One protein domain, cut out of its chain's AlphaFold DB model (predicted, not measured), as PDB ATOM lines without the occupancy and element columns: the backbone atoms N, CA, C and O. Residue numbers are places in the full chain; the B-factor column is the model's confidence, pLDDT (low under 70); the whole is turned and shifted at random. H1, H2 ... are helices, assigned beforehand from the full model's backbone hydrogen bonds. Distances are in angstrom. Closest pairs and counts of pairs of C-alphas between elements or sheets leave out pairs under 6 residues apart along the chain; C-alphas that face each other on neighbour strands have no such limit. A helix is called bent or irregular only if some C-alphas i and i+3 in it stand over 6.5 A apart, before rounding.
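This is residues 39 to 205 of the 215 residues of the protein "Fatty acid desaturase" of Sphingomonas koreensis (UniProt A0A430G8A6). Four helices, H2, H3, H8 and H9, form a splayed ring in which each touches the next. H1 folds back on H2 and H9 at one end; at the other end H4 and H7 cross, and the short H5 and H6 pack on H10 in a small cluster. The printed part has 167 residues with ten named helices, H1 to H10 in chain order, and no named strand: the class is all helix, and the helix packing is mostly crossed. The whole is compact, with a radius of gyration of the C-alphas of 16.0 A and spans of 48 by 37 by 29 A.

H1, residues 39 to 48, begins with C-alpha 39 at (131.927, 129.110, 96.385). H2, residues 52 to 74, is 31.9 A long, and H3, residues 82 to 96, is 21.0 A. H4 is residues 100 to 113, H5 122 to 126, H6 129 to 135 and H7 138 to 150. H8, residues 153 to 176, measures 34.4 A from C-alpha 153 at (147.063, 105.195, 75.704). H9, residues 179 to 192, is 20.0 A long. H10, residues 195 to 204, ends with C-alpha 204 at (130.285, 103.192, 101.923).

H1 and H2 form a hairpin at a shallow tilt of 28 degrees; the closest C-alphas, of Ser 43 and Ala 55, are 4.6 A apart. H2 and H3 form another, at 21 degrees, closest at Ala 73 and His 85, 5.2 A. H3 touches H8 with residues 90 to 95 alone, closest at Ala 94 and Asn 166, 5.0 A. H4 and H7 touch, about perpendicular at 81 degrees, closest at Ser 102 and Gly 147, 5.3 A. H5 touches H10 at Gly 125 and Trp 201, 4.5 A; H6 touches it at Val 132 and Phe 197, 6.1 A. H8 and H9 form a hairpin at a tilt of 36 degrees, only just steep, closest at Ala 173 and Leu 182, 5.7 A. H9 touches H2 at a steep tilt of 55 degrees, closest at Phe 63 and Ala 191, 7.0 A. H1 and H8 are apart. Every O i to N i+4 pair is within hydrogen-bond range in H1, H3, H4, H6, H7, H8 and H9, against 17 of 19 in H2, 4 of 6 in H10 and 0 of 1 in H5, where 1 of 2 O i to N i+3 pairs is. H5 and H10 are only just irregular: C-alphas 123 and 126 are 6.55 A apart, C-alphas 199 and 202 6.8 A.

The C-alphas farthest apart, of Ala 49 and Thr 116, are 48.0 A apart. The printed part has no cut and no long link. Its mean pLDDT is 95.4, and no printed residue is under 70.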
ATOM      1  N   TRP A  39     131.076 129.524  95.269       98.56
ATOM      2  CA  TRP A  39     131.927 129.110  96.385       98.56
ATOM      3  C   TRP A  39     133.405 129.383  96.112       98.56
ATOM      4  O   TRP A  39     134.110 129.875  96.994       98.56
ATOM      5  N   LEU A  40     133.863 129.145  94.879       98.50
ATOM      6  CA  LEU A  40     135.218 129.499  94.455       98.50
ATOM      7  C   LEU A  40     135.452 131.012  94.535       98.50
ATOM      8  O   LEU A  40     136.451 131.458  95.098       98.50
ATOM      9  N   ALA A  41     134.515 131.805  94.011       98.56
ATOM     10  CA  ALA A  41     134.588 133.261  94.039       98.56
ATOM     11  C   ALA A  41     134.608 133.788  95.479       98.56
ATOM     12  O   ALA A  41     135.470 134.594  95.826       98.56
ATOM     13  N   LEU A  42     133.718 133.287  96.341       98.62
ATOM     14  CA  LEU A  42     133.685 133.651  97.756       98.62
ATOM     15  C   LEU A  42     134.992 133.281  98.469       98.62
ATOM     16  O   LEU A  42     135.549 134.103  99.196       98.62
ATOM     17  N   SER A  43     135.519 132.081  98.214       98.50
ATOM     18  CA  SER A  43     136.814 131.638  98.736       98.50
ATOM     19  C   SER A  43     137.939 132.596  98.335       98.50
ATOM     20  O   SER A  43     138.754 132.971  99.175       98.50
ATOM     21  N   PHE A  44     137.980 133.024  97.070       98.31
ATOM     22  CA  PHE A  44     139.006 133.941  96.567       98.31
ATOM     23  C   PHE A  44     138.873 135.345  97.159       98.31
ATOM     24  O   PHE A  44     139.881 135.943  97.534       98.31
ATOM     25  N   LEU A  45     137.646 135.861  97.274       98.56
ATOM     26  CA  LEU A  45     137.375 137.168  97.879       98.56
ATOM     27  C   LEU A  45     137.815 137.202  99.347       98.56
ATOM     28  O   LEU A  45     138.521 138.122  99.758       98.56
ATOM     29  N   LEU A  46     137.456 136.179 100.125       98.56
ATOM     30  CA  LEU A  46     137.808 136.090 101.544       98.56
ATOM     31  C   LEU A  46     139.313 135.892 101.745       98.56
ATOM     32  O   LEU A  46     139.911 136.579 102.572       98.56
ATOM     33  N   ALA A  47     139.943 135.016 100.957       97.81
ATOM     34  CA  ALA A  47     141.392 134.833 100.967       97.81
ATOM     35  C   ALA A  47     142.135 136.128 100.589       97.81
ATOM     36  O   ALA A  47     143.116 136.493 101.231       97.81
ATOM     37  N   GLY A  48     141.634 136.864  99.592       97.62
ATOM     38  CA  GLY A  48     142.202 138.146  99.164       97.62
ATOM     39  C   GLY A  48     142.074 139.248 100.209       97.62
ATOM     40  O   GLY A  48     142.957 140.094 100.309       97.62
ATOM     41  N   ALA A  49     141.023 139.200 101.027       97.81
ATOM     42  CA  ALA A  49     140.845 140.072 102.182       97.81
ATOM     43  C   ALA A  49     141.629 139.614 103.432       97.81
ATOM     44  O   ALA A  49     141.530 140.250 104.479       97.81
ATOM     45  N   GLY A  50     142.377 138.503 103.364       97.44
ATOM     46  CA  GLY A  50     143.090 137.925 104.510       97.44
ATOM     47  C   GLY A  50     142.186 137.225 105.536       97.44
ATOM     48  O   GLY A  50     142.635 136.884 106.630       97.44
ATOM     49  N   LEU A  51     140.915 136.979 105.204       97.88
ATOM     50  CA  LEU A  51     139.918 136.326 106.062       97.88
ATOM     51  C   LEU A  51     139.977 134.796 105.921       97.88
ATOM     52  O   LEU A  51     138.993 134.134 105.589       97.88
ATOM     53  N   TRP A  52     141.148 134.219 106.184       95.50
ATOM     54  CA  TRP A  52     141.477 132.811 105.916       95.50
ATOM     55  C   TRP A  52     140.527 131.794 106.555       95.50
ATOM     56  O   TRP A  52     140.154 130.807 105.923       95.50
ATOM     57  N   LEU A  53     140.113 132.047 107.799       95.06
ATOM     58  CA  LEU A  53     139.196 131.168 108.528       95.06
ATOM     59  C   LEU A  53     137.797 131.143 107.903       95.06
ATOM     60  O   LEU A  53     137.133 130.115 107.959       95.06
ATOM     61  N   LEU A  54     137.365 132.249 107.288       96.62
ATOM     62  CA  LEU A  54     136.097 132.321 106.560       96.62
ATOM     63  C   LEU A  54     136.237 131.797 105.125       96.62
ATOM     64  O   LEU A  54     135.278 131.259 104.578       96.62
ATOM     65  N   ALA A  55     137.422 131.913 104.521       98.00
ATOM     66  CA  ALA A  55     137.700 131.323 103.216       98.00
ATOM     67  C   ALA A  55     137.608 129.788 103.262       98.00
ATOM     68  O   ALA A  55     137.044 129.190 102.351       98.00
ATOM     69  N   ALA A  56     138.060 129.161 104.354       97.44
ATOM     70  CA  ALA A  56     138.081 127.705 104.510       97.44
ATOM     71  C   ALA A  56     136.717 127.011 104.287       97.44
ATOM     72  O   ALA A  56     136.667 126.092 103.465       97.44
ATOM     73  N   PRO A  57     135.598 127.413 104.929       97.94
ATOM     74  CA  PRO A  57     134.293 126.818 104.645       97.94
ATOM     75  C   PRO A  57     133.814 127.081 103.208       97.94
ATOM     76  O   PRO A  57     133.176 126.211 102.620       97.94
ATOM     77  N   ALA A  58     134.154 128.223 102.599       98.31
ATOM     78  CA  ALA A  58     133.836 128.472 101.191       98.31
ATOM     79  C   ALA A  58     134.627 127.535 100.259       98.31
ATOM     80  O   ALA A  58     134.051 126.947  99.344       98.31
ATOM     81  N   THR A  59     135.920 127.323 100.522       98.38
ATOM     82  CA  THR A  59     136.739 126.347  99.788       98.38
ATOM     83  C   THR A  59     136.231 124.922  99.967       98.38
ATOM     84  O   THR A  59     136.205 124.146  99.014       98.38
ATOM     85  N   PHE A  60     135.799 124.579 101.180       97.56
ATOM     86  CA  PHE A  60     135.201 123.285 101.476       97.56
ATOM     87  C   PHE A  60     133.934 123.049 100.643       97.56
ATOM     88  O   PHE A  60     133.821 122.022  99.975       97.56
ATOM     89  N   MET A  61     133.024 124.028 100.596       98.12
ATOM     90  CA  MET A  61     131.822 123.944  99.761       98.12
ATOM     91  C   MET A  61     132.146 123.889  98.265       98.12
ATOM     92  O   MET A  61     131.530 123.107  97.537       98.12
ATOM     93  N   PHE A  62     133.140 124.654  97.799       98.62
ATOM     94  CA  PHE A  62     133.641 124.539  96.428       98.62
ATOM     95  C   PHE A  62     134.093 123.104  96.131       98.62
ATOM     96  O   PHE A  62     133.661 122.519  95.142       98.62
ATOM     97  N   PHE A  63     134.904 122.512  97.007       98.12
ATOM     98  CA  PHE A  63     135.420 121.163  96.811       98.12
ATOM     99  C   PHE A  63     134.304 120.110  96.770       98.12
ATOM    100  O   PHE A  63     134.287 119.286  95.859       98.12
ATOM    101  N   LEU A  64     133.337 120.159  97.694       96.62
ATOM    102  CA  LEU A  64     132.214 119.211  97.710       96.62
ATOM    103  C   LEU A  64     131.310 119.342  96.480       96.62
ATOM    104  O   LEU A  64     130.924 118.344  95.871       96.62
ATOM    105  N   THR A  65     130.977 120.570  96.087       97.81
ATOM    106  CA  THR A  65     130.140 120.805  94.901       97.81
ATOM    107  C   THR A  65     130.869 120.430  93.612       97.81
ATOM    108  O   THR A  65     130.249 119.879  92.702       97.81
ATOM    109  N   ALA A  66     132.186 120.639  93.552       98.19
ATOM    110  CA  ALA A  66     133.028 120.185  92.455       98.19
ATOM    111  C   ALA A  66     133.155 118.652  92.408       98.19
ATOM    112  O   ALA A  66     133.098 118.090  91.317       98.19
ATOM    113  N   LEU A  67     133.244 117.962  93.554       95.88
ATOM    114  CA  LEU A  67     133.193 116.494  93.618       95.88
ATOM    115  C   LEU A  67     131.861 115.951  93.087       95.88
ATOM    116  O   LEU A  67     131.866 115.016  92.285       95.88
ATOM    117  N   ARG A  68     130.733 116.563  93.468       95.62
ATOM    118  CA  ARG A  68     129.416 116.196  92.926       95.62
ATOM    119  C   ARG A  68     129.362 116.398  91.410       95.62
ATOM    120  O   ARG A  68     128.976 115.486  90.689       95.62
ATOM    121  N   LEU A  69     129.798 117.555  90.913       97.19
ATOM    122  CA  LEU A  69     129.853 117.818  89.471       97.19
ATOM    123  C   LEU A  69     130.777 116.830  88.740       97.19
ATOM    124  O   LEU A  69     130.470 116.396  87.630       97.19
ATOM    125  N   ASN A  70     131.901 116.461  89.360       97.25
ATOM    126  CA  ASN A  70     132.824 115.467  88.830       97.25
ATOM    127  C   ASN A  70     132.136 114.104  88.677       97.25
ATOM    128  O   ASN A  70     132.222 113.507  87.609       97.25
ATOM    129  N   HIS A  71     131.406 113.655  89.700       95.25
ATOM    130  CA  HIS A  71     130.624 112.417  89.663       95.25
ATOM    131  C   HIS A  71     129.609 112.417  88.506       95.25
ATOM    132  O   HIS A  71     129.621 111.507  87.674       95.25
ATOM    133  N   GLU A  72     128.820 113.487  88.360       95.12
ATOM    134  CA  GLU A  72     127.872 113.620  87.244       95.12
ATOM    135  C   GLU A  72     128.571 113.610  85.875       95.12
ATOM    136  O   GLU A  72     128.068 113.038  84.902       95.12
ATOM    137  N   ALA A  73     129.757 114.217  85.781       96.25
ATOM    138  CA  ALA A  73     130.540 114.219  84.554       96.25
ATOM    139  C   ALA A  73     131.100 112.830  84.200       96.25
ATOM    140  O   ALA A  73     131.170 112.497  83.013       96.25
ATOM    141  N   ILE A  74     131.484 112.030  85.201       96.56
ATOM    142  CA  ILE A  74     131.975 110.654  85.026       96.56
ATOM    143  C   ILE A  74     130.866 109.752  84.478       96.56
ATOM    144  O   ILE A  74     131.092 109.016  83.512       96.56
ATOM    145  N   HIS A  75     129.663 109.863  85.043       94.75
ATOM    146  CA  HIS A  75     128.496 109.071  84.636       94.75
ATOM    147  C   HIS A  75     127.791 109.594  83.382       94.75
ATOM    148  O   HIS A  75     126.870 108.962  82.880       94.75
ATOM    149  N   HIS A  76     128.283 110.689  82.797       93.69
ATOM    150  CA  HIS A  76     127.717 111.330  81.607       93.69
ATOM    151  C   HIS A  76     126.281 111.855  81.795       93.69
ATOM    152  O   HIS A  76     125.491 111.885  80.847       93.69
ATOM    153  N   ASN A  77     125.964 112.328  82.999       93.56
ATOM    154  CA  ASN A  77     124.620 112.773  83.360       93.56
ATOM    155  C   ASN A  77     124.327 114.231  82.986       93.56
ATOM    156  O   ASN A  77     123.165 114.615  82.984       93.56
ATOM    157  N   LEU A  78     125.322 115.043  82.602       94.06
ATOM    158  CA  LEU A  78     125.172 116.498  82.388       94.06
ATOM    159  C   LEU A  78     124.429 116.886  81.094       94.06
ATOM    160  O   LEU A  78     124.379 118.059  80.728       94.06
ATOM    161  N   GLY A  79     123.914 115.924  80.328       92.94
ATOM    162  CA  GLY A  79     123.238 116.203  79.056       92.94
ATOM    163  C   GLY A  79     124.161 116.649  77.920       92.94
ATOM    164  O   GLY A  79     123.694 116.997  76.836       92.94
ATOM    165  N   PHE A  80     125.478 116.656  78.130       95.12
ATOM    166  CA  PHE A  80     126.451 117.028  77.105       95.12
ATOM    167  C   PHE A  80     126.857 115.843  76.221       95.12
ATOM    168  O   PHE A  80     126.721 114.675  76.570       95.12
ATOM    169  N   GLY A  81     127.468 116.127  75.069       95.88
ATOM    170  CA  GLY A  81     128.154 115.084  74.302       95.88
ATOM    171  C   GLY A  81     129.409 114.558  75.028       95.88
ATOM    172  O   GLY A  81     129.941 115.227  75.919       95.88
ATOM    173  N   PRO A  82     130.001 113.427  74.597       93.69
ATOM    174  CA  PRO A  82     131.198 112.853  75.232       93.69
ATOM    175  C   PRO A  82     132.398 113.810  75.312       93.69
ATOM    176  O   PRO A  82     133.243 113.702  76.197       93.69
ATOM    177  N   ARG A  83     132.514 114.753  74.367       96.69
ATOM    178  CA  ARG A  83     133.545 115.806  74.403       96.69
ATOM    179  C   ARG A  83     133.277 116.841  75.498       96.69
ATOM    180  O   ARG A  83     134.240 117.335  76.069       96.69
ATOM    181  N   GLY A  84     132.011 117.161  75.771       97.56
ATOM    182  CA  GLY A  84     131.610 118.118  76.804       97.56
ATOM    183  C   GLY A  84     131.961 117.607  78.195       97.56
ATOM    184  O   GLY A  84     132.726 118.261  78.891       97.56
ATOM    185  N   HIS A  85     131.548 116.382  78.526       97.00
ATOM    186  CA  HIS A  85     131.915 115.722  79.785       97.00
ATOM    187  C   HIS A  85     133.433 115.695  80.010       97.00
ATOM    188  O   HIS A  85     133.919 116.093  81.062       97.00
ATOM    189  N   ARG A  86     134.221 115.357  78.978       97.81
ATOM    190  CA  ARG A  86     135.691 115.410  79.077       97.81
ATOM    191  C   ARG A  86     136.249 116.807  79.334       97.81
ATOM    192  O   ARG A  86     137.234 116.930  80.049       97.81
ATOM    193  N   ARG A  87     135.663 117.853  78.742       98.44
ATOM    194  CA  ARG A  87     136.079 119.238  79.013       98.44
ATOM    195  C   ARG A  87     135.785 119.622  80.460       98.44
ATOM    196  O   ARG A  87     136.640 120.249  81.072       98.44
ATOM    197  N   VAL A  88     134.637 119.204  80.998       98.44
ATOM    198  CA  VAL A  88     134.293 119.404  82.414       98.44
ATOM    199  C   VAL A  88     135.319 118.713  83.311       98.44
ATOM    200  O   VAL A  88     135.887 119.374  84.173       98.44
ATOM    201  N   LEU A  89     135.654 117.443  83.051       98.56
ATOM    202  CA  LEU A  89     136.680 116.726  83.822       98.56
ATOM    203  C   LEU A  89     138.037 117.448  83.787       98.56
ATOM    204  O   LEU A  89     138.626 117.669  84.838       98.56
ATOM    205  N   HIS A  90     138.509 117.883  82.613       98.75
ATOM    206  CA  HIS A  90     139.765 118.637  82.496       98.75
ATOM    207  C   HIS A  90     139.725 119.988  83.228       98.75
ATOM    208  O   HIS A  90     140.694 120.362  83.887       98.75
ATOM    209  N   ALA A  91     138.611 120.720  83.144       98.56
ATOM    210  CA  ALA A  91     138.445 121.980  83.865       98.56
ATOM    211  C   ALA A  91     138.470 121.756  85.384       98.56
ATOM    212  O   ALA A  91     139.171 122.464  86.103       98.56
ATOM    213  N   LEU A  92     137.773 120.726  85.864       98.62
ATOM    214  CA  LEU A  92     137.799 120.345  87.271       98.62
ATOM    215  C   LEU A  92     139.180 119.858  87.711       98.62
ATOM    216  O   LEU A  92     139.570 120.150  88.833       98.62
ATOM    217  N   SER A  93     139.941 119.168  86.853       98.56
ATOM    218  CA  SER A  93     141.324 118.774  87.163       98.56
ATOM    219  C   SER A  93     142.156 120.006  87.512       98.56
ATOM    220  O   SER A  93     142.750 120.054  88.586       98.56
ATOM    221  N   ALA A  94     142.086 121.034  86.656       98.44
ATOM    222  CA  ALA A  94     142.790 122.299  86.842       98.44
ATOM    223  C   ALA A  94     142.348 123.038  88.115       98.44
ATOM    224  O   ALA A  94     143.181 123.551  88.859       98.44
ATOM    225  N   LEU A  95     141.037 123.088  88.373       98.25
ATOM    226  CA  LEU A  95     140.487 123.803  89.523       98.25
ATOM    227  C   LEU A  95     140.700 123.059  90.849       98.25
ATOM    228  O   LEU A  95     140.831 123.710  91.877       98.25
ATOM    229  N   MET A  96     140.735 121.726  90.845       98.25
ATOM    230  CA  MET A  96     140.858 120.905  92.058       98.25
ATOM    231  C   MET A  96     142.278 120.368  92.296       98.25
ATOM    232  O   MET A  96     142.498 119.692  93.296       98.25
ATOM    233  N   LEU A  97     143.229 120.636  91.394       97.19
ATOM    234  CA  LEU A  97     144.609 120.130  91.425       97.19
ATOM    235  C   LEU A  97     144.727 118.602  91.552       97.19
ATOM    236  O   LEU A  97     145.435 118.074  92.407       97.19
ATOM    237  N   GLY A  98     144.059 117.885  90.654       95.81
ATOM    238  CA  GLY A  98     144.172 116.429  90.515       95.81
ATOM    239  C   GLY A  98     143.982 116.000  89.064       95.81
ATOM    240  O   GLY A  98     143.875 116.846  88.180       95.81
ATOM    241  N   SER A  99     143.943 114.697  88.786       97.94
ATOM    242  CA  SER A  99     143.521 114.167  87.486       97.94
ATOM    243  C   SER A  99     142.141 113.542  87.599       97.94
ATOM    244  O   SER A  99     142.001 112.367  87.944       97.94
ATOM    245  N   ASN A 100     141.112 114.299  87.221       98.12
ATOM    246  CA  ASN A 100     139.759 113.760  87.141       98.12
ATOM    247  C   ASN A 100     139.599 112.737  86.013       98.12
ATOM    248  O   ASN A 100     138.692 111.914  86.064       98.12
ATOM    249  N   SER A 101     140.518 112.695  85.039       98.19
ATOM    250  CA  SER A 101     140.590 111.567  84.101       98.19
ATOM    251  C   SER A 101     140.950 110.262  84.812       98.19
ATOM    252  O   SER A 101     140.375 109.221  84.500       98.19
ATOM    253  N   SER A 102     141.892 110.313  85.760       97.62
ATOM    254  CA  SER A 102     142.244 109.156  86.583       97.62
ATOM    255  C   SER A 102     141.123 108.790  87.546       97.62
ATOM    256  O   SER A 102     140.795 107.615  87.672       97.62
ATOM    257  N   VAL A 103     140.512 109.783  88.200       97.12
ATOM    258  CA  VAL A 103     139.362 109.560  89.090       97.12
ATOM    259  C   VAL A 103     138.225 108.888  88.321       97.12
ATOM    260  O   VAL A 103     137.758 107.845  88.746       97.12
ATOM    261  N   ALA A 104     137.868 109.387  87.133       97.38
ATOM    262  CA  ALA A 104     136.840 108.781  86.286       97.38
ATOM    263  C   ALA A 104     137.102 107.303  85.976       97.38
ATOM    264  O   ALA A 104     136.185 106.486  85.998       97.38
ATOM    265  N   PHE A 105     138.352 106.953  85.666       97.19
ATOM    266  CA  PHE A 105     138.724 105.572  85.378       97.19
ATOM    267  C   PHE A 105     138.556 104.668  86.599       97.19
ATOM    268  O   PHE A 105     137.941 103.609  86.483       97.19
ATOM    269  N   ASN A 106     139.081 105.087  87.752       96.12
ATOM    270  CA  ASN A 106     139.000 104.290  88.974       96.12
ATOM    271  C   ASN A 106     137.564 104.193  89.493       96.12
ATOM    272  O   ASN A 106     137.157 103.112  89.895       96.12
ATOM    273  N   HIS A 107     136.775 105.255  89.346       95.25
ATOM    274  CA  HIS A 107     135.385 105.290  89.784       95.25
ATOM    275  C   HIS A 107     134.497 104.342  88.974       95.25
ATOM    276  O   HIS A 107     133.716 103.564  89.516       95.25
ATOM    277  N   LEU A 108     134.658 104.329  87.647       94.31
ATOM    278  CA  LEU A 108     133.952 103.363  86.803       94.31
ATOM    279  C   LEU A 108     134.421 101.928  87.070       94.31
ATOM    280  O   LEU A 108     133.615 101.000  87.006       94.31
ATOM    281  N   LEU A 109     135.707 101.736  87.381       93.19
ATOM    282  CA  LEU A 109     136.234 100.427  87.754       93.19
ATOM    283  C   LEU A 109     135.682  99.956  89.104       93.19
ATOM    284  O   LEU A 109     135.321  98.789  89.211       93.19
ATOM    285  N   HIS A 110     135.558 100.853  90.085       92.00
ATOM    286  CA  HIS A 110     134.914 100.598  91.372       92.00
ATOM    287  C   HIS A 110     133.511 100.040  91.157       92.00
ATOM    288  O   HIS A 110     133.246  98.909  91.546       92.00
ATOM    289  N   HIS A 111     132.657 100.739  90.402       89.94
ATOM    290  CA  HIS A 111     131.311 100.247  90.088       89.94
ATOM    291  C   HIS A 111     131.293  98.888  89.371       89.94
ATOM    292  O   HIS A 111     130.358  98.108  89.551       89.94
ATOM    293  N   GLN A 112     132.310  98.581  88.561       88.50
ATOM    294  CA  GLN A 112     132.428  97.286  87.884       88.50
ATOM    295  C   GLN A 112     132.934  96.161  88.795       88.50
ATOM    296  O   GLN A 112     132.674  94.991  88.508       88.50
ATOM    297  N   LYS A 113     133.690  96.491  89.845       86.44
ATOM    298  CA  LYS A 113     134.488  95.544  90.634       86.44
ATOM    299  C   LYS A 113     134.256  95.647  92.146       86.44
ATOM    300  O   LYS A 113     135.091  95.161  92.908       86.44
ATOM    301  N   VAL A 114     133.141  96.246  92.566       84.88
ATOM    302  CA  VAL A 114     132.774  96.448  93.977       84.88
ATOM    303  C   VAL A 114     133.019  95.178  94.795       84.88
ATOM    304  O   VAL A 114     132.598  94.088  94.404       84.88
ATOM    305  N   GLY A 115     133.706  95.323  95.930       77.06
ATOM    306  CA  GLY A 115     133.970  94.225  96.870       77.06
ATOM    307  C   GLY A 115     135.100  93.273  96.461       77.06
ATOM    308  O   GLY A 115     135.370  92.310  97.173       77.06
ATOM    309  N   THR A 116     135.785  93.522  95.341       83.94
ATOM    310  CA  THR A 116     136.966  92.743  94.932       83.94
ATOM    311  C   THR A 116     138.269  93.458  95.297       83.94
ATOM    312  O   THR A 116     138.294  94.667  95.499       83.94
ATOM    313  N   GLU A 117     139.388  92.731  95.329       82.50
ATOM    314  CA  GLU A 117     140.717  93.311  95.607       82.50
ATOM    315  C   GLU A 117     141.181  94.326  94.547       82.50
ATOM    316  O   GLU A 117     142.038  95.168  94.815       82.50
ATOM    317  N   ASP A 118     140.601  94.264  93.348       83.50
ATOM    318  CA  ASP A 118     140.873  95.192  92.252       83.50
ATOM    319  C   ASP A 118     140.153  96.546  92.413       83.50
ATOM    320  O   ASP A 118     140.412  97.475  91.640       83.50
ATOM    321  N   ASP A 119     139.251  96.670  93.392       88.25
ATOM    322  CA  ASP A 119     138.551  97.907  93.730       88.25
ATOM    323  C   ASP A 119     139.418  98.813  94.614       88.25
ATOM    324  O   ASP A 119     139.273  98.907  95.839       88.25
ATOM    325  N   ILE A 120     140.367  99.492  93.971       89.75
ATOM    326  CA  ILE A 120     141.304 100.370  94.676       89.75
ATOM    327  C   ILE A 120     140.614 101.575  95.329       89.75
ATOM    328  O   ILE A 120     141.113 102.097  96.326       89.75
ATOM    329  N   GLU A 121     139.504 102.043  94.752       89.94
ATOM    330  CA  GLU A 121     138.773 103.212  95.234       89.94
ATOM    331  C   GLU A 121     137.944 102.829  96.459       89.94
ATOM    332  O   GLU A 121     138.119 103.432  97.522       89.94
ATOM    333  N   GLY A 122     137.156 101.754  96.354       86.50
ATOM    334  CA  GLY A 122     136.291 101.237  97.415       86.50
ATOM    335  C   GLY A 122     137.026 100.639  98.615       86.50
ATOM    336  O   GLY A 122     136.449 100.557  99.701       86.50
ATOM    337  N   LYS A 123     138.326 100.321  98.491       87.12
ATOM    338  CA  LYS A 123     139.196  99.857  99.593       87.12
ATOM    339  C   LYS A 123     139.045 100.676 100.883       87.12
ATOM    340  O   LYS A 123     139.167 100.134 101.982       87.12
ATOM    341  N   CYS A 124     138.803 101.982 100.766       88.75
ATOM    342  CA  CYS A 124     138.700 102.878 101.917       88.75
ATOM    343  C   CYS A 124     137.415 102.689 102.732       88.75
ATOM    344  O   CYS A 124     137.416 103.052 103.905       88.75
ATOM    345  N   GLY A 125     136.346 102.118 102.164       86.81
ATOM    346  CA  GLY A 125     135.051 101.978 102.845       86.81
ATOM    347  C   GLY A 125     135.139 101.175 104.149       86.81
ATOM    348  O   GLY A 125     134.509 101.513 105.148       86.81
ATOM    349  N   ASN A 126     136.018 100.174 104.200       84.81
ATOM    350  CA  ASN A 126     136.163  99.296 105.366       84.81
ATOM    351  C   ASN A 126     137.150  99.809 106.430       84.81
ATOM    352  O   ASN A 126     137.326  99.170 107.467       84.81
ATOM    353  N   MET A 127     137.811 100.948 106.200       92.25
ATOM    354  CA  MET A 127     138.775 101.516 107.148       92.25
ATOM    355  C   MET A 127     138.082 102.120 108.376       92.25
ATOM    356  O   MET A 127     136.929 102.548 108.322       92.25
ATOM    357  N   ARG A 128     138.796 102.237 109.497       93.75
ATOM    358  CA  ARG A 128     138.391 103.088 110.629       93.75
ATOM    359  C   ARG A 128     138.632 104.564 110.298       93.75
ATOM    360  O   ARG A 128     139.482 104.894 109.474       93.75
ATOM    361  N   LEU A 129     137.969 105.470 111.019       93.44
ATOM    362  CA  LEU A 129     138.079 106.921 110.797       93.44
ATOM    363  C   LEU A 129     139.535 107.428 110.756       93.44
ATOM    364  O   LEU A 129     139.943 108.111 109.822       93.44
ATOM    365  N   LEU A 130     140.355 107.074 111.750       95.81
ATOM    366  CA  LEU A 130     141.757 107.512 111.774       95.81
ATOM    367  C   LEU A 130     142.609 106.856 110.682       95.81
ATOM    368  O   LEU A 130     143.615 107.428 110.267       95.81
ATOM    369  N   GLU A 131     142.232 105.663 110.225       95.88
ATOM    370  CA  GLU A 131     142.941 104.958 109.157       95.88
ATOM    371  C   GLU A 131     142.700 105.646 107.815       95.88
ATOM    372  O   GLU A 131     143.674 105.960 107.129       95.88
ATOM    373  N   VAL A 132     141.447 105.986 107.485       96.06
ATOM    374  CA  VAL A 132     141.142 106.699 106.236       96.06
ATOM    375  C   VAL A 132     141.740 108.106 106.214       96.06
ATOM    376  O   VAL A 132     142.295 108.511 105.196       96.06
ATOM    377  N   LEU A 133     141.733 108.832 107.340       96.31
ATOM    378  CA  LEU A 133     142.347 110.164 107.410       96.31
ATOM    379  C   LEU A 133     143.868 110.110 107.196       96.31
ATOM    380  O   LEU A 133     144.430 110.974 106.528       96.31
ATOM    381  N   ARG A 134     144.547 109.076 107.714       96.38
ATOM    382  CA  ARG A 134     145.986 108.855 107.468       96.38
ATOM    383  C   ARG A 134     146.273 108.368 106.050       96.38
ATOM    384  O   ARG A 134     147.334 108.666 105.506       96.38
ATOM    385  N   PHE A 135     145.360 107.593 105.472       95.94
ATOM    386  CA  PHE A 135     145.474 107.086 104.108       95.94
ATOM    387  C   PHE A 135     145.195 108.162 103.051       95.94
ATOM    388  O   PHE A 135     145.745 108.106 101.954       95.94
ATOM    389  N   GLY A 136     144.396 109.163 103.402       95.25
ATOM    390  CA  GLY A 136     143.931 110.236 102.536       95.25
ATOM    391  C   GLY A 136     144.972 110.835 101.576       95.25
ATOM    392  O   GLY A 136     144.734 110.808 100.371       95.25
ATOM    393  N   PRO A 137     146.163 111.278 102.032       96.12
ATOM    394  CA  PRO A 137     147.209 111.798 101.143       96.12
ATOM    395  C   PRO A 137     147.744 110.788 100.112       96.12
ATOM    396  O   PRO A 137     148.239 111.178  99.055       96.12
ATOM    397  N   ARG A 138     147.670 109.481 100.403       96.56
ATOM    398  CA  ARG A 138     148.120 108.408  99.497       96.56
ATOM    399  C   ARG A 138     147.071 108.054  98.452       96.56
ATOM    400  O   ARG A 138     147.442 107.686  97.344       96.56
ATOM    401  N   PHE A 139     145.788 108.205  98.771       95.62
ATOM    402  CA  PHE A 139     144.682 107.872  97.876       95.62
ATOM    403  C   PHE A 139     144.782 108.498  96.469       95.62
ATOM    404  O   PHE A 139     144.735 107.744  95.489       95.62
ATOM    405  N   PRO A 140     144.973 109.826  96.296       95.25
ATOM    406  CA  PRO A 140     145.132 110.394  94.962       95.25
ATOM    407  C   PRO A 140     146.379 109.828  94.268       95.25
ATOM    408  O   PRO A 140     146.323 109.487  93.095       95.25
ATOM    409  N   VAL A 141     147.489 109.620  94.978       96.00
ATOM    410  CA  VAL A 141     148.708 109.054  94.377       96.00
ATOM    411  C   VAL A 141     148.472 107.628  93.867       96.00
ATOM    412  O   VAL A 141     148.805 107.325  92.721       96.00
ATOM    413  N   GLU A 142     147.868 106.761  94.679       95.62
ATOM    414  CA  GLU A 142     147.587 105.369  94.312       95.62
ATOM    415  C   GLU A 142     146.635 105.283  93.115       95.62
ATOM    416  O   GLU A 142     146.933 104.585  92.143       95.62
ATOM    417  N   THR A 143     145.548 106.058  93.129       95.00
ATOM    418  CA  THR A 143     144.582 106.101  92.022       95.00
ATOM    419  C   THR A 143     145.210 106.619  90.723       95.00
ATOM    420  O   THR A 143     144.924 106.075  89.653       95.00
ATOM    421  N   HIS A 144     146.115 107.602  90.788       96.44
ATOM    422  CA  HIS A 144     146.842 108.104  89.615       96.44
ATOM    423  C   HIS A 144     147.840 107.081  89.074       96.44
ATOM    424  O   HIS A 144     147.905 106.846  87.866       96.44
ATOM    425  N   LEU A 145     148.610 106.437  89.951       96.81
ATOM    426  CA  LEU A 145     149.558 105.402  89.541       96.81
ATOM    427  C   LEU A 145     148.840 104.208  88.914       96.81
ATOM    428  O   LEU A 145     149.295 103.688  87.893       96.81
ATOM    429  N   TYR A 146     147.721 103.783  89.497       96.25
ATOM    430  CA  TYR A 146     146.920 102.693  88.957       96.25
ATOM    431  C   TYR A 146     146.299 103.070  87.608       96.25
ATOM    432  O   TYR A 146     146.485 102.338  86.634       96.25
ATOM    433  N   GLY A 147     145.663 104.243  87.512       96.44
ATOM    434  CA  GLY A 147     145.095 104.757  86.264       96.44
ATOM    435  C   GLY A 147     146.142 104.897  85.158       96.44
ATOM    436  O   GLY A 147     145.879 104.562  84.005       96.44
ATOM    437  N   TRP A 148     147.370 105.294  85.495       97.31
ATOM    438  CA  TRP A 148     148.461 105.351  84.525       97.31
ATOM    439  C   TRP A 148     148.921 103.960  84.075       97.31
ATOM    440  O   TRP A 148     149.116 103.731  82.879       97.31
ATOM    441  N   LYS A 149     149.097 103.019  85.010       96.62
ATOM    442  CA  LYS A 149     149.578 101.659  84.713       96.62
ATOM    443  C   LYS A 149     148.552 100.856  83.917       96.62
ATOM    444  O   LYS A 149     148.888 100.370  82.839       96.62
ATOM    445  N   GLN A 150     147.328 100.767  84.430       95.44
ATOM    446  CA  GLN A 150     146.253  99.937  83.878       95.44
ATOM    447  C   GLN A 150     145.468 100.636  82.766       95.44
ATOM    448  O   GLN A 150     144.790  99.993  81.967       95.44
ATOM    449  N   GLY A 151     145.580 101.961  82.679       93.25
ATOM    450  CA  GLY A 151     144.991 102.738  81.605       93.25
ATOM    451  C   GLY A 151     145.618 102.472  80.243       93.25
ATOM    452  O   GLY A 151     146.837 102.364  80.097       93.25
ATOM    453  N   GLY A 152     144.773 102.483  79.211       97.06
ATOM    454  CA  GLY A 152     145.217 102.523  77.820       97.06
ATOM    455  C   GLY A 152     145.820 103.881  77.410       97.06
ATOM    456  O   GLY A 152     145.716 104.874  78.141       97.06
ATOM    457  N   PRO A 153     146.403 103.979  76.198       97.75
ATOM    458  CA  PRO A 153     147.063 105.195  75.704       97.75
ATOM    459  C   PRO A 153     146.176 106.446  75.736       97.75
ATOM    460  O   PRO A 153     146.644 107.558  75.983       97.75
ATOM    461  N   GLN A 154     144.873 106.279  75.508       97.50
ATOM    462  CA  GLN A 154     143.909 107.373  75.508       97.50
ATOM    463  C   GLN A 154     143.696 107.952  76.911       97.50
ATOM    464  O   GLN A 154     143.548 109.169  77.021       97.50
ATOM    465  N   LEU A 155     143.691 107.121  77.961       98.06
ATOM    466  CA  LEU A 155     143.597 107.595  79.345       98.06
ATOM    467  C   LEU A 155     144.881 108.325  79.738       98.06
ATOM    468  O   LEU A 155     144.806 109.463  80.191       98.06
ATOM    469  N   ARG A 156     146.049 107.737  79.455       98.50
ATOM    470  CA  ARG A 156     147.350 108.370  79.731       98.50
ATOM    471  C   ARG A 156     147.471 109.745  79.082       98.50
ATOM    472  O   ARG A 156     147.898 110.694  79.730       98.50
ATOM    473  N   ARG A 157     147.007 109.897  77.834       98.44
ATOM    474  CA  ARG A 157     146.961 111.210  77.168       98.44
ATOM    475  C   ARG A 157     146.086 112.214  77.922       98.44
ATOM    476  O   ARG A 157     146.461 113.372  78.037       98.44
ATOM    477  N   ARG A 158     144.921 111.793  78.420       98.50
ATOM    478  CA  ARG A 158     144.022 112.671  79.189       98.50
ATOM    479  C   ARG A 158     144.623 113.047  80.545       98.50
ATOM    480  O   ARG A 158     144.589 114.216  80.898       98.50
ATOM    481  N   MET A 159     145.245 112.097  81.240       98.62
ATOM    482  CA  MET A 159     145.973 112.356  82.486       98.62
ATOM    483  C   MET A 159     147.160 113.305  82.268       98.62
ATOM    484  O   MET A 159     147.411 114.169  83.098       98.62
ATOM    485  N   ALA A 160     147.862 113.201  81.135       98.62
ATOM    486  CA  ALA A 160     148.924 114.141  80.780       98.62
ATOM    487  C   ALA A 160     148.388 115.563  80.529       98.62
ATOM    488  O   ALA A 160     149.032 116.531  80.921       98.62
ATOM    489  N   ILE A 161     147.201 115.695  79.922       98.69
ATOM    490  CA  ILE A 161     146.512 116.989  79.780       98.69
ATOM    491  C   ILE A 161     146.139 117.548  81.160       98.69
ATOM    492  O   ILE A 161     146.420 118.713  81.421       98.69
ATOM    493  N   ASP A 162     145.565 116.729  82.048       98.69
ATOM    494  CA  ASP A 162     145.255 117.138  83.427       98.69
ATOM    495  C   ASP A 162     146.509 117.633  84.161       98.69
ATOM    496  O   ASP A 162     146.504 118.708  84.753       98.69
ATOM    497  N   LEU A 163     147.610 116.880  84.069       98.50
ATOM    498  CA  LEU A 163     148.882 117.257  84.677       98.50
ATOM    499  C   LEU A 163     149.408 118.581  84.110       98.50
ATOM    500  O   LEU A 163     149.824 119.444  84.877       98.50
ATOM    501  N   ALA A 164     149.366 118.764  82.788       98.69
ATOM    502  CA  ALA A 164     149.787 120.012  82.156       98.69
ATOM    503  C   ALA A 164     148.944 121.204  82.637       98.69
ATOM    504  O   ALA A 164     149.499 122.259  82.938       98.69
ATOM    505  N   LEU A 165     147.625 121.033  82.769       98.62
ATOM    506  CA  LEU A 165     146.733 122.057  83.322       98.62
ATOM    507  C   LEU A 165     147.094 122.397  84.773       98.62
ATOM    508  O   LEU A 165     147.221 123.576  85.102       98.62
ATOM    509  N   ASN A 166     147.343 121.391  85.612       98.38
ATOM    510  CA  ASN A 166     147.741 121.604  87.006       98.38
ATOM    511  C   ASN A 166     149.075 122.349  87.105       98.38
ATOM    512  O   ASN A 166     149.196 123.297  87.879       98.38
ATOM    513  N   LEU A 167     150.064 121.971  86.287       98.44
ATOM    514  CA  LEU A 167     151.357 122.657  86.229       98.44
ATOM    515  C   LEU A 167     151.216 124.107  85.757       98.44
ATOM    516  O   LEU A 167     151.896 124.976  86.295       98.44
ATOM    517  N   MET A 168     150.323 124.392  84.806       98.06
ATOM    518  CA  MET A 168     150.039 125.768  84.387       98.06
ATOM    519  C   MET A 168     149.393 126.586  85.509       98.06
ATOM    520  O   MET A 168     149.802 127.721  85.727       98.06
ATOM    521  N   VAL A 169     148.430 126.022  86.246       97.62
ATOM    522  CA  VAL A 169     147.780 126.707  87.378       97.62
ATOM    523  C   VAL A 169     148.782 126.986  88.503       97.62
ATOM    524  O   VAL A 169     148.865 128.117  88.981       97.62
ATOM    525  N   ILE A 170     149.593 125.994  88.880       97.44
ATOM    526  CA  ILE A 170     150.645 126.144  89.897       97.44
ATOM    527  C   ILE A 170     151.707 127.147  89.430       97.44
ATOM    528  O   ILE A 170     152.087 128.043  90.183       97.44
ATOM    529  N   GLY A 171     152.165 127.034  88.180       97.81
ATOM    530  CA  GLY A 171     153.142 127.947  87.592       97.81
ATOM    531  C   GLY A 171     152.635 129.387  87.551       97.81
ATOM    532  O   GLY A 171     153.367 130.296  87.930       97.81
ATOM    533  N   ALA A 172     151.368 129.594  87.182       96.75
ATOM    534  CA  ALA A 172     150.728 130.904  87.221       96.75
ATOM    535  C   ALA A 172     150.666 131.456  88.651       96.75
ATOM    536  O   ALA A 172     151.042 132.606  88.855       96.75
ATOM    537  N   ALA A 173     150.271 130.639  89.635       96.19
ATOM    538  CA  ALA A 173     150.213 131.027  91.047       96.19
ATOM    539  C   ALA A 173     151.570 131.500  91.582       96.19
ATOM    540  O   ALA A 173     151.661 132.539  92.238       96.19
ATOM    541  N   ILE A 174     152.630 130.755  91.261       96.75
ATOM    542  CA  ILE A 174     153.999 131.092  91.657       96.75
ATOM    543  C   ILE A 174     154.483 132.340  90.911       96.75
ATOM    544  O   ILE A 174     155.102 133.204  91.524       96.75
ATOM    545  N   ALA A 175     154.194 132.477  89.618       97.81
ATOM    546  CA  ALA A 175     154.647 133.623  88.835       97.81
ATOM    547  C   ALA A 175     153.973 134.938  89.258       97.81
ATOM    548  O   ALA A 175     154.640 135.968  89.334       97.81
ATOM    549  N   CYS A 176     152.667 134.921  89.540       96.50
ATOM    550  CA  CYS A 176     151.928 136.131  89.905       96.50
ATOM    551  C   CYS A 176     151.975 136.457  91.403       96.50
ATOM    552  O   CYS A 176     151.620 137.574  91.774       96.50
ATOM    553  N   GLN A 177     152.374 135.501  92.256       96.25
ATOM    554  CA  GLN A 177     152.358 135.624  93.722       96.25
ATOM    555  C   GLN A 177     151.000 136.108  94.268       96.25
ATOM    556  O   GLN A 177     150.913 136.764  95.307       96.25
ATOM    557  N   TRP A 178     149.910 135.796  93.558       95.56
ATOM    558  CA  TRP A 178     148.583 136.254  93.936       95.56
ATOM    559  C   TRP A 178     148.049 135.417  95.097       95.56
ATOM    560  O   TRP A 178     147.760 134.226  94.967       95.56
ATOM    561  N   VAL A 179     147.919 136.078  96.242       96.06
ATOM    562  CA  VAL A 179     147.600 135.498  97.549       96.06
ATOM    563  C   VAL A 179     146.373 134.554  97.538       96.06
ATOM    564  O   VAL A 179     146.518 133.421  98.005       96.06
ATOM    565  N   PRO A 180     145.208 134.910  96.950       97.19
ATOM    566  CA  PRO A 180     144.068 133.995  96.812       97.19
ATOM    567  C   PRO A 180     144.384 132.708  96.055       97.19
ATOM    568  O   PRO A 180     143.914 131.636  96.430       97.19
ATOM    569  N   LEU A 181     145.187 132.802  94.994       97.12
ATOM    570  CA  LEU A 181     145.512 131.653  94.165       97.12
ATOM    571  C   LEU A 181     146.496 130.724  94.880       97.12
ATOM    572  O   LEU A 181     146.273 129.520  94.886       97.12
ATOM    573  N   LEU A 182     147.519 131.259  95.554       97.81
ATOM    574  CA  LEU A 182     148.427 130.463  96.395       97.81
ATOM    575  C   LEU A 182     147.675 129.733  97.516       97.81
ATOM    576  O   LEU A 182     147.914 128.549  97.759       97.81
ATOM    577  N   TYR A 183     146.730 130.421  98.158       97.88
ATOM    578  CA  TYR A 183     145.831 129.809  99.132       97.88
ATOM    579  C   TYR A 183     145.005 128.680  98.521       97.88
ATOM    580  O   TYR A 183     144.936 127.596  99.097       97.88
ATOM    581  N   HIS A 184     144.429 128.904  97.339       98.19
ATOM    582  CA  HIS A 184     143.665 127.885  96.626       98.19
ATOM    583  C   HIS A 184     144.505 126.639  96.333       98.19
ATOM    584  O   HIS A 184     144.034 125.529  96.572       98.19
ATOM    585  N   ILE A 185     145.766 126.802  95.906       97.81
ATOM    586  CA  ILE A 185     146.687 125.670  95.718       97.81
ATOM    587  C   ILE A 185     146.837 124.876  97.020       97.81
ATOM    588  O   ILE A 185     146.630 123.661  97.030       97.81
ATOM    589  N   ALA A 186     147.168 125.552  98.123       97.44
ATOM    590  CA  ALA A 186     147.368 124.901  99.415       97.44
ATOM    591  C   ALA A 186     146.096 124.184  99.899       97.44
ATOM    592  O   ALA A 186     146.153 123.033 100.334       97.44
ATOM    593  N   ALA A 187     144.941 124.836  99.770       97.88
ATOM    594  CA  ALA A 187     143.666 124.278 100.188       97.88
ATOM    595  C   ALA A 187     143.254 123.069  99.337       97.88
ATOM    596  O   ALA A 187     142.774 122.082  99.890       97.88
ATOM    597  N   MET A 188     143.490 123.091  98.021       98.31
ATOM    598  CA  MET A 188     143.214 121.941  97.156       98.31
ATOM    599  C   MET A 188     144.126 120.750  97.460       98.31
ATOM    600  O   MET A 188     143.642 119.624  97.465       98.31
ATOM    601  N   LEU A 189     145.401 120.957  97.807       97.00
ATOM    602  CA  LEU A 189     146.279 119.859  98.246       97.00
ATOM    603  C   LEU A 189     145.757 119.174  99.524       97.00
ATOM    604  O   LEU A 189     145.769 117.943  99.631       97.00
ATOM    605  N   VAL A 190     145.251 119.964 100.477       97.38
ATOM    606  CA  VAL A 190     144.596 119.439 101.685       97.38
ATOM    607  C   VAL A 190     143.294 118.722 101.323       97.38
ATOM    608  O   VAL A 190     143.074 117.599 101.766       97.38
ATOM    609  N   ALA A 191     142.455 119.325 100.482       97.19
ATOM    610  CA  ALA A 191     141.169 118.754 100.095       97.19
ATOM    611  C   ALA A 191     141.323 117.430  99.324       97.19
ATOM    612  O   ALA A 191     140.626 116.464  99.627       97.19
ATOM    613  N   GLN A 192     142.300 117.331  98.417       96.81
ATOM    614  CA  GLN A 192     142.639 116.086  97.716       96.81
ATOM    615  C   GLN A 192     143.070 114.972  98.676       96.81
ATOM    616  O   GLN A 192     142.781 113.797  98.448       96.81
ATOM    617  N   SER A 193     143.706 115.338  99.791       96.44
ATOM    618  CA  SER A 193     144.046 114.399 100.861       96.44
ATOM    619  C   SER A 193     142.824 113.936 101.660       96.44
ATOM    620  O   SER A 193     142.938 113.025 102.464       96.44
ATOM    621  N   LEU A 194     141.650 114.534 101.457       96.44
ATOM    622  CA  LEU A 194     140.395 114.145 102.100       96.44
ATOM    623  C   LEU A 194     139.417 113.474 101.122       96.44
ATOM    624  O   LEU A 194     138.337 113.060 101.541       96.44
ATOM    625  N   THR A 195     139.782 113.303  99.847       95.38
ATOM    626  CA  THR A 195     138.911 112.685  98.831       95.38
ATOM    627  C   THR A 195     138.450 111.288  99.246       95.38
ATOM    628  O   THR A 195     137.260 111.011  99.186       95.38
ATOM    629  N   ALA A 196     139.350 110.431  99.748       94.19
ATOM    630  CA  ALA A 196     138.989 109.091 100.231       94.19
ATOM    631  C   ALA A 196     137.934 109.128 101.348       94.19
ATOM    632  O   ALA A 196     137.051 108.277 101.417       94.19
ATOM    633  N   PHE A 197     138.028 110.126 102.228       95.00
ATOM    634  CA  PHE A 197     137.097 110.288 103.332       95.00
ATOM    635  C   PHE A 197     135.708 110.702 102.826       95.00
ATOM    636  O   PHE A 197     134.725 110.037 103.143       95.00
ATOM    637  N   PHE A 198     135.627 111.752 102.003       93.31
ATOM    638  CA  PHE A 198     134.343 112.289 101.539       93.31
ATOM    639  C   PHE A 198     133.679 111.457 100.442       93.31
ATOM    640  O   PHE A 198     132.468 111.272 100.482       93.31
ATOM    641  N   ALA A 199     134.448 110.972  99.467       90.12
ATOM    642  CA  ALA A 199     133.900 110.296  98.294       90.12
ATOM    643  C   ALA A 199     133.636 108.801  98.522       90.12
ATOM    644  O   ALA A 199     132.785 108.238  97.843       90.12
ATOM    645  N   VAL A 200     134.351 108.166  99.463       90.75
ATOM    646  CA  VAL A 200     134.277 106.709  99.670       90.75
ATOM    647  C   VAL A 200     133.889 106.337 101.096       90.75
ATOM    648  O   VAL A 200     132.979 105.542 101.307       90.75
ATOM    649  N   TRP A 201     134.581 106.860 102.110       93.19
ATOM    650  CA  TRP A 201     134.350 106.403 103.482       93.19
ATOM    651  C   TRP A 201     132.983 106.835 104.010       93.19
ATOM    652  O   TRP A 201     132.238 105.999 104.502       93.19
ATOM    653  N   ILE A 202     132.603 108.107 103.866       89.75
ATOM    654  CA  ILE A 202     131.274 108.564 104.312       89.75
ATOM    655  C   ILE A 202     130.150 107.799 103.596       89.75
ATOM    656  O   ILE A 202     129.146 107.464 104.222       89.75
ATOM    657  N   THR A 203     130.334 107.502 102.309       85.12
ATOM    658  CA  THR A 203     129.318 106.894 101.444       85.12
ATOM    659  C   THR A 203     129.192 105.383 101.636       85.12
ATOM    660  O   THR A 203     128.076 104.876 101.588       85.12
ATOM    661  N   HIS A 204     130.287 104.663 101.896       82.88
ATOM    662  CA  HIS A 204     130.285 103.192 101.923       82.88
ATOM    663  C   HIS A 204     130.647 102.567 103.270       82.88
ATOM    664  O   HIS A 204     130.492 101.355 103.428       82.88
ATOM    665  N   HIS A 205     131.148 103.336 104.244       81.94
ATOM    666  CA  HIS A 205     131.540 102.758 105.528       81.94
ATOM    667  C   HIS A 205     130.371 102.010 106.155       81.94
ATOM    668  O   HIS A 205     129.269 102.523 106.163       81.94
TER     669      HIS A 205